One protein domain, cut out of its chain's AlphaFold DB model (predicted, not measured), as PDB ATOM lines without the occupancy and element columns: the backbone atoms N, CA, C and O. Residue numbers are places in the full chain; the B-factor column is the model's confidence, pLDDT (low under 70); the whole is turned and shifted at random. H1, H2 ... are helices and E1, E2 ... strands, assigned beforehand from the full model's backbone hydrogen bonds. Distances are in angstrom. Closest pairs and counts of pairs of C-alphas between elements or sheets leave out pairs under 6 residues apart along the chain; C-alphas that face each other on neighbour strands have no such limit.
ATOM      1  N   PRO A   9      45.387 -19.411 -56.046       52.84
ATOM      2  CA  PRO A   9      44.858 -20.586 -55.350       52.84
ATOM      3  C   PRO A   9      44.914 -20.423 -53.817       52.84
ATOM      4  O   PRO A   9      45.587 -21.172 -53.123       52.84
ATOM      5  N   HIS A  10      44.240 -19.407 -53.272       58.03
ATOM      6  CA  HIS A  10      44.078 -19.224 -51.822       58.03
ATOM      7  C   HIS A  10      42.790 -19.871 -51.278       58.03
ATOM      8  O   HIS A  10      42.631 -19.967 -50.067       58.03
ATOM      9  N   GLY A  11      41.889 -20.337 -52.156       65.38
ATOM     10  CA  GLY A  11      40.570 -20.852 -51.766       65.38
ATOM     11  C   GLY A  11      40.610 -22.170 -50.988       65.38
ATOM     12  O   GLY A  11      39.839 -22.341 -50.051       65.38
ATOM     13  N   ASP A  12      41.534 -23.071 -51.323       76.19
ATOM     14  CA  ASP A  12      41.622 -24.373 -50.652       76.19
ATOM     15  C   ASP A  12      42.268 -24.255 -49.263       76.19
ATOM     16  O   ASP A  12      41.863 -24.938 -48.328       76.19
ATOM     17  N   ALA A  13      43.235 -23.346 -49.094       79.00
ATOM     18  CA  ALA A  13      43.919 -23.136 -47.818       79.00
ATOM     19  C   ALA A  13      43.000 -22.512 -46.757       79.00
ATOM     20  O   ALA A  13      43.036 -22.921 -45.598       79.00
ATOM     21  N   GLU A  14      42.159 -21.553 -47.149       84.06
ATOM     22  CA  GLU A  14      41.164 -20.955 -46.256       84.06
ATOM     23  C   GLU A  14      40.108 -21.985 -45.835       84.06
ATOM     24  O   GLU A  14      39.785 -22.094 -44.653       84.06
ATOM     25  N   LEU A  15      39.637 -22.801 -46.786       85.19
ATOM     26  CA  LEU A  15      38.688 -23.879 -46.516       85.19
ATOM     27  C   LEU A  15      39.269 -24.909 -45.537       85.19
ATOM     28  O   LEU A  15      38.591 -25.320 -44.594       85.19
ATOM     29  N   VAL A  16      40.529 -25.298 -45.733       88.19
ATOM     30  CA  VAL A  16      41.235 -26.212 -44.829       88.19
ATOM     31  C   VAL A  16      41.419 -25.578 -43.449       88.19
ATOM     32  O   VAL A  16      41.140 -26.233 -42.447       88.19
ATOM     33  N   ALA A  17      41.824 -24.309 -43.371       87.50
ATOM     34  CA  ALA A  17      41.980 -23.608 -42.099       87.50
ATOM     35  C   ALA A  17      40.654 -23.533 -41.322       87.50
ATOM     36  O   ALA A  17      40.608 -23.887 -40.144       87.50
ATOM     37  N   ALA A  18      39.563 -23.156 -41.992       90.81
ATOM     38  CA  ALA A  18      38.234 -23.114 -41.391       90.81
ATOM     39  C   ALA A  18      37.775 -24.501 -40.912       90.81
ATOM     40  O   ALA A  18      37.251 -24.630 -39.804       90.81
ATOM     41  N   ALA A  19      38.018 -25.553 -41.701       93.31
ATOM     42  CA  ALA A  19      37.695 -26.924 -41.315       93.31
ATOM     43  C   ALA A  19      38.474 -27.373 -40.066       93.31
ATOM     44  O   ALA A  19      37.885 -27.969 -39.164       93.31
ATOM     45  N   VAL A  20      39.768 -27.049 -39.970       91.81
ATOM     46  CA  VAL A  20      40.589 -27.360 -38.788       91.81
ATOM     47  C   VAL A  20      40.041 -26.663 -37.541       91.81
ATOM     48  O   VAL A  20      39.880 -27.310 -36.504       91.81
ATOM     49  N   VAL A  21      39.694 -25.377 -37.648       91.19
ATOM     50  CA  VAL A  21      39.093 -24.618 -36.539       91.19
ATOM     51  C   VAL A  21      37.769 -25.248 -36.101       91.19
ATOM     52  O   VAL A  21      37.570 -25.476 -34.909       91.19
ATOM     53  N   ALA A  22      36.887 -25.590 -37.046       93.50
ATOM     54  CA  ALA A  22      35.595 -26.202 -36.740       93.50
ATOM     55  C   ALA A  22      35.737 -27.576 -36.060       93.50
ATOM     56  O   ALA A  22      35.029 -27.866 -35.097       93.50
ATOM     57  N   LEU A  23      36.667 -28.417 -36.523       93.12
ATOM     58  CA  LEU A  23      36.916 -29.728 -35.921       93.12
ATOM     59  C   LEU A  23      37.432 -29.609 -34.482       93.12
ATOM     60  O   LEU A  23      36.971 -30.352 -33.617       93.12
ATOM     61  N   ALA A  24      38.349 -28.677 -34.216       90.00
ATOM     62  CA  ALA A  24      38.873 -28.445 -32.873       90.00
ATOM     63  C   ALA A  24      37.802 -27.873 -31.928       90.00
ATOM     64  O   ALA A  24      37.635 -28.374 -30.819       90.00
ATOM     65  N   ALA A  25      37.028 -26.882 -32.382       89.94
ATOM     66  CA  ALA A  25      35.983 -26.243 -31.577       89.94
ATOM     67  C   ALA A  25      34.837 -27.198 -31.201       89.94
ATOM     68  O   ALA A  25      34.258 -27.074 -30.128       89.94
ATOM     69  N   LEU A  26      34.521 -28.168 -32.066       92.88
ATOM     70  CA  LEU A  26      33.492 -29.186 -31.822       92.88
ATOM     71  C   LEU A  26      34.028 -30.431 -31.089       92.88
ATOM     72  O   LEU A  26      33.336 -31.449 -31.036       92.88
ATOM     73  N   GLY A  27      35.272 -30.404 -30.600       90.44
ATOM     74  CA  GLY A  27      35.892 -31.535 -29.900       90.44
ATOM     75  C   GLY A  27      36.181 -32.754 -30.786       90.44
ATOM     76  O   GLY A  27      36.446 -33.841 -30.276       90.44
ATOM     77  N   ARG A  28      36.135 -32.606 -32.116       92.75
ATOM     78  CA  ARG A  28      36.410 -33.684 -33.085       92.75
ATOM     79  C   ARG A  28      37.885 -33.802 -33.460       92.75
ATOM     80  O   ARG A  28      38.280 -34.805 -34.048       92.75
ATOM     81  N   ALA A  29      38.687 -32.797 -33.127       90.25
ATOM     82  CA  ALA A  29      40.139 -32.828 -33.221       90.25
ATOM     83  C   ALA A  29      40.756 -32.389 -31.882       90.25
ATOM     84  O   ALA A  29      40.229 -31.479 -31.239       90.25
ATOM     85  N   PRO A  30      41.868 -33.006 -31.448       85.69
ATOM     86  CA  PRO A  30      42.505 -32.660 -30.185       85.69
ATOM     87  C   PRO A  30      43.188 -31.287 -30.252       85.69
ATOM     88  O   PRO A  30      43.907 -30.980 -31.204       85.69
ATOM     89  N   MET A  31      43.034 -30.485 -29.195       88.25
ATOM     90  CA  MET A  31      43.777 -29.234 -29.015       88.25
ATOM     91  C   MET A  31      45.117 -29.528 -28.329       88.25
ATOM     92  O   MET A  31      45.198 -29.641 -27.110       88.25
ATOM     93  N   THR A  32      46.174 -29.713 -29.118       89.19
ATOM     94  CA  THR A  32      47.505 -30.105 -28.610       89.19
ATOM     95  C   THR A  32      48.473 -28.936 -28.419       89.19
ATOM     96  O   THR A  32      49.546 -29.125 -27.840       89.19
ATOM     97  N   GLY A  33      48.111 -27.743 -28.899       88.94
ATOM     98  CA  GLY A  33      48.931 -26.539 -28.803       88.94
ATOM     99  C   GLY A  33      49.197 -26.127 -27.354       88.94
ATOM    100  O   GLY A  33      48.326 -26.240 -26.493       88.94
ATOM    101  N   ALA A  34      50.411 -25.641 -27.098       91.31
ATOM    102  CA  ALA A  34      50.818 -25.071 -25.822       91.31
ATOM    103  C   ALA A  34      51.210 -23.605 -26.014       91.31
ATOM    104  O   ALA A  34      51.694 -23.232 -27.086       91.31
ATOM    105  N   LEU A  35      51.016 -22.785 -24.981       89.44
ATOM    106  CA  LEU A  35      51.398 -21.378 -25.019       89.44
ATOM    107  C   LEU A  35      52.918 -21.236 -25.219       89.44
ATOM    108  O   LEU A  35      53.679 -21.788 -24.419       89.44
ATOM    109  N   PRO A  36      53.377 -20.505 -26.252       84.94
ATOM    110  CA  PRO A  36      54.806 -20.316 -26.501       84.94
ATOM    111  C   PRO A  36      55.456 -19.274 -25.574       84.94
ATOM    112  O   PRO A  36      56.678 -19.230 -25.485       84.94
ATOM    113  N   PHE A  37      54.661 -18.460 -24.873       85.38
ATOM    114  CA  PHE A  37      55.100 -17.440 -23.914       85.38
ATOM    115  C   PHE A  37      54.076 -17.298 -22.773       85.38
ATOM    116  O   PHE A  37      53.004 -17.903 -22.820       85.38
ATOM    117  N   ASP A  38      54.410 -16.518 -21.745       86.44
ATOM    118  CA  ASP A  38      53.522 -16.240 -20.611       86.44
ATOM    119  C   ASP A  38      52.403 -15.263 -21.011       86.44
ATOM    120  O   ASP A  38      52.670 -14.196 -21.557       86.44
ATOM    121  N   LEU A  39      51.144 -15.589 -20.714       86.00
ATOM    122  CA  LEU A  39      50.022 -14.683 -20.933       86.00
ATOM    123  C   LEU A  39      49.895 -13.707 -19.754       86.00
ATOM    124  O   LEU A  39      49.611 -14.146 -18.634       86.00
ATOM    125  N   PRO A  40      50.048 -12.394 -19.973       85.81
ATOM    126  CA  PRO A  40      49.854 -11.400 -18.929       85.81
ATOM    127  C   PRO A  40      48.385 -11.302 -18.511       85.81
ATOM    128  O   PRO A  40      47.470 -11.498 -19.306       85.81
ATOM    129  N   ALA A  41      48.158 -10.970 -17.240       84.81
ATOM    130  CA  ALA A  41      46.814 -10.824 -16.685       84.81
ATOM    131  C   ALA A  41      46.141  -9.474 -17.016       84.81
ATOM    132  O   ALA A  41      44.961  -9.301 -16.721       84.81
ATOM    133  N   SER A  42      46.875  -8.499 -17.573       83.25
ATOM    134  CA  SER A  42      46.351  -7.170 -17.932       83.25
ATOM    135  C   SER A  42      47.277  -6.400 -18.880       83.25
ATOM    136  O   SER A  42      48.468  -6.700 -18.960       83.25
ATOM    137  N   ASP A  43      46.758  -5.337 -19.500       86.06
ATOM    138  CA  ASP A  43      47.538  -4.405 -20.332       86.06
ATOM    139  C   ASP A  43      48.672  -3.719 -19.555       86.06
ATOM    140  O   ASP A  43      49.757  -3.498 -20.088       86.06
ATOM    141  N   ALA A  44      48.466  -3.427 -18.266       83.81
ATOM    142  CA  ALA A  44      49.518  -2.881 -17.408       83.81
ATOM    143  C   ALA A  44      50.675  -3.878 -17.227       83.81
ATOM    144  O   ALA A  44      51.841  -3.485 -17.226       83.81
ATOM    145  N   ALA A  45      50.361  -5.175 -17.118       78.38
ATOM    146  CA  ALA A  45      51.364  -6.233 -17.058       78.38
ATOM    147  C   ALA A  45      52.075  -6.440 -18.406       78.38
ATOM    148  O   ALA A  45      53.252  -6.784 -18.398       78.38
ATOM    149  N   VAL A  46      51.411  -6.173 -19.540       79.81
ATOM    150  CA  VAL A  46      52.061  -6.125 -20.864       79.81
ATOM    151  C   VAL A  46      53.087  -4.994 -20.906       79.81
ATOM    152  O   VAL A  46      54.244  -5.239 -21.223       79.81
ATOM    153  N   ALA A  47      52.689  -3.771 -20.542       80.62
ATOM    154  CA  ALA A  47      53.567  -2.600 -20.601       80.62
ATOM    155  C   ALA A  47      54.778  -2.696 -19.654       80.62
ATOM    156  O   ALA A  47      55.825  -2.113 -19.928       80.62
ATOM    157  N   ALA A  48      54.630  -3.412 -18.536       78.75
ATOM    158  CA  ALA A  48      55.715  -3.675 -17.597       78.75
ATOM    159  C   ALA A  48      56.612  -4.856 -18.008       78.75
ATOM    160  O   ALA A  48      57.719  -4.977 -17.483       78.75
ATOM    161  N   SER A  49      56.145  -5.730 -18.907       68.69
ATOM    162  CA  SER A  49      56.901  -6.903 -19.334       68.69
ATOM    163  C   SER A  49      58.030  -6.499 -20.278       68.69
ATOM    164  O   SER A  49      57.860  -5.675 -21.178       68.69
ATOM    165  N   ARG A  50      59.215  -7.065 -20.050       67.56
ATOM    166  CA  ARG A  50      60.401  -6.808 -20.866       67.56
ATOM    167  C   ARG A  50      60.479  -7.842 -21.978       67.56
ATOM    168  O   ARG A  50      60.745  -9.006 -21.711       67.56
ATOM    169  N   GLU A  51      60.303  -7.397 -23.221       64.81
ATOM    170  CA  GLU A  51      60.363  -8.248 -24.421       64.81
ATOM    171  C   GLU A  51      61.694  -9.022 -24.535       64.81
ATOM    172  O   GLU A  51      61.718 -10.159 -25.001       64.81
ATOM    173  N   ASP A  52      62.781  -8.446 -24.012       64.44
ATOM    174  CA  ASP A  52      64.125  -9.036 -24.010       64.44
ATOM    175  C   ASP A  52      64.377 -10.070 -22.895       64.44
ATOM    176  O   ASP A  52      65.438 -10.701 -22.872       64.44
ATOM    177  N   VAL A  53      63.443 -10.262 -21.953       61.88
ATOM    178  CA  VAL A  53      63.591 -11.244 -20.868       61.88
ATOM    179  C   VAL A  53      62.473 -12.284 -20.959       61.88
ATOM    180  O   VAL A  53      61.322 -12.001 -20.618       61.88
ATOM    181  N   PRO A  54      62.792 -13.520 -21.384       64.06
ATOM    182  CA  PRO A  54      61.809 -14.590 -21.432       64.06
ATOM    183  C   PRO A  54      61.181 -14.817 -20.053       64.06
ATOM    184  O   PRO A  54      61.895 -14.964 -19.060       64.06
ATOM    185  N   PHE A  55      59.849 -14.903 -20.013       61.09
ATOM    186  CA  PHE A  55      59.065 -15.235 -18.811       61.09
ATOM    187  C   PHE A  55      59.112 -14.180 -17.684       61.09
ATOM    188  O   PHE A  55      58.815 -14.490 -16.529       61.09
ATOM    189  N   ASP A  56      59.437 -12.921 -18.003       63.25
ATOM    190  CA  ASP A  56      59.427 -11.790 -17.057       63.25
ATOM    191  C   ASP A  56      58.034 -11.145 -16.945       63.25
ATOM    192  O   ASP A  56      57.824  -9.953 -17.180       63.25
ATOM    193  N   THR A  57      57.023 -11.966 -16.655       66.12
ATOM    194  CA  THR A  57      55.686 -11.484 -16.291       66.12
ATOM    195  C   THR A  57      55.473 -11.766 -14.810       66.12
ATOM    196  O   THR A  57      55.384 -12.920 -14.403       66.12
ATOM    197  N   ALA A  58      55.385 -10.718 -13.984       67.81
ATOM    198  CA  ALA A  58      55.336 -10.849 -12.520       67.81
ATOM    199  C   ALA A  58      54.112 -11.636 -11.998       67.81
ATOM    200  O   ALA A  58      54.188 -12.284 -10.956       67.81
ATOM    201  N   ALA A  59      52.991 -11.601 -12.725       72.38
ATOM    202  CA  ALA A  59      51.766 -12.334 -12.405       72.38
ATOM    203  C   ALA A  59      51.080 -12.820 -13.700       72.38
ATOM    204  O   ALA A  59      50.122 -12.194 -14.165       72.38
ATOM    205  N   PRO A  60      51.591 -13.892 -14.334       79.31
ATOM    206  CA  PRO A  60      51.035 -14.388 -15.581       79.31
ATOM    207  C   PRO A  60      49.729 -15.137 -15.305       79.31
ATOM    208  O   PRO A  60      49.658 -15.958 -14.388       79.31
ATOM    209  N   LEU A  61      48.703 -14.873 -16.115       85.25
ATOM    210  CA  LEU A  61      47.424 -15.586 -16.072       85.25
ATOM    211  C   LEU A  61      47.623 -17.059 -16.457       85.25
ATOM    212  O   LEU A  61      47.114 -17.960 -15.795       85.25
ATOM    213  N   PHE A  62      48.429 -17.293 -17.495       86.81
ATOM    214  CA  PHE A  62      48.893 -18.615 -17.906       86.81
ATOM    215  C   PHE A  62      50.381 -18.547 -18.220       86.81
ATOM    216  O   PHE A  62      50.834 -17.619 -18.877       86.81
ATOM    217  N   ARG A  63      51.149 -19.532 -17.762       86.81
ATOM    218  CA  ARG A  63      52.583 -19.621 -18.068       86.81
ATOM    219  C   ARG A  63      52.821 -20.293 -19.420       86.81
ATOM    220  O   ARG A  63      51.952 -21.004 -19.930       86.81
ATOM    221  N   HIS A  64      54.019 -20.132 -19.963       88.44
ATOM    222  CA  HIS A  64      54.489 -20.905 -21.105       88.44
ATOM    223  C   HIS A  64      54.304 -22.410 -20.869       88.44
ATOM    224  O   HIS A  64      54.364 -22.908 -19.741       88.44
ATOM    225  N   GLY A  65      54.041 -23.149 -21.943       87.56
ATOM    226  CA  GLY A  65      53.756 -24.579 -21.868       87.56
ATOM    227  C   GLY A  65      52.351 -24.916 -21.357       87.56
ATOM    228  O   GLY A  65      51.959 -26.083 -21.428       87.56
ATOM    229  N   HIS A  66      51.564 -23.930 -20.902       88.94
ATOM    230  CA  HIS A  66      50.165 -24.148 -20.549       88.94
ATOM    231  C   HIS A  66      49.363 -24.617 -21.769       88.94
ATOM    232  O   HIS A  66      49.548 -24.119 -22.882       88.94
TER     233      HIS A  66
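AT A GLANCE: This is residues 9 to 66 of the 72 residues of an uncharacterized protein of Streptomyces sp. SID4936 (UniProt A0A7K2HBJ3). One longer helix, H1, lies at one end of the model, and a long link leads from it to a small head of mostly loops with the short helix H2 and the short strand E1. Residues 9 to 19, of which 11 to 19 belong to H1, stick out free. The printed part has 58 residues, with two named helices and one named strand in the order H1, H2, E1; its class is mostly helix, though under half of its residues are in named elements. It is extended, with a radius of gyration of the C-alphas of 16.3 A, and only just elongated, spanning 41 by 27 by 17 A.

IN THESE COORDINATES: Find C-alpha 11 at (40.570, -20.852, -51.766); from there H1, residues 11 to 25, runs 21.4 A to C-alpha 25 at (35.983, -26.243, -31.577). Go on to Asp 43, where H2, residues 43 to 48, begins. Then look for E1, residues 60 to 62, ending with C-alpha 62 at (48.893, -18.615, -17.906).

HOW THE PARTS SIT: Start at H1, which is apart from H2 and from E1. Then compare H2 with E1: they are apart, but only just, with their closest C-alphas 8.3 A apart. E1 pairs with no named strand, but look at residues 39 to 40, a short stretch that pairs antiparallel with its residues 60 to 62. In H1 and H2 every O i to N i+4 pair is within hydrogen-bond range.

THE WHOLE: The C-alphas of Pro 9 and Ala 58 are the two farthest apart, at 45.2 A. The printed part has no cut. Both links are long: 17 residues from H1 to H2 and 11 from H2 to E1. The B-factor column shows a mean pLDDT of the printed part of 81.4, with residues 9 to 11 and 49 to 58 under 70.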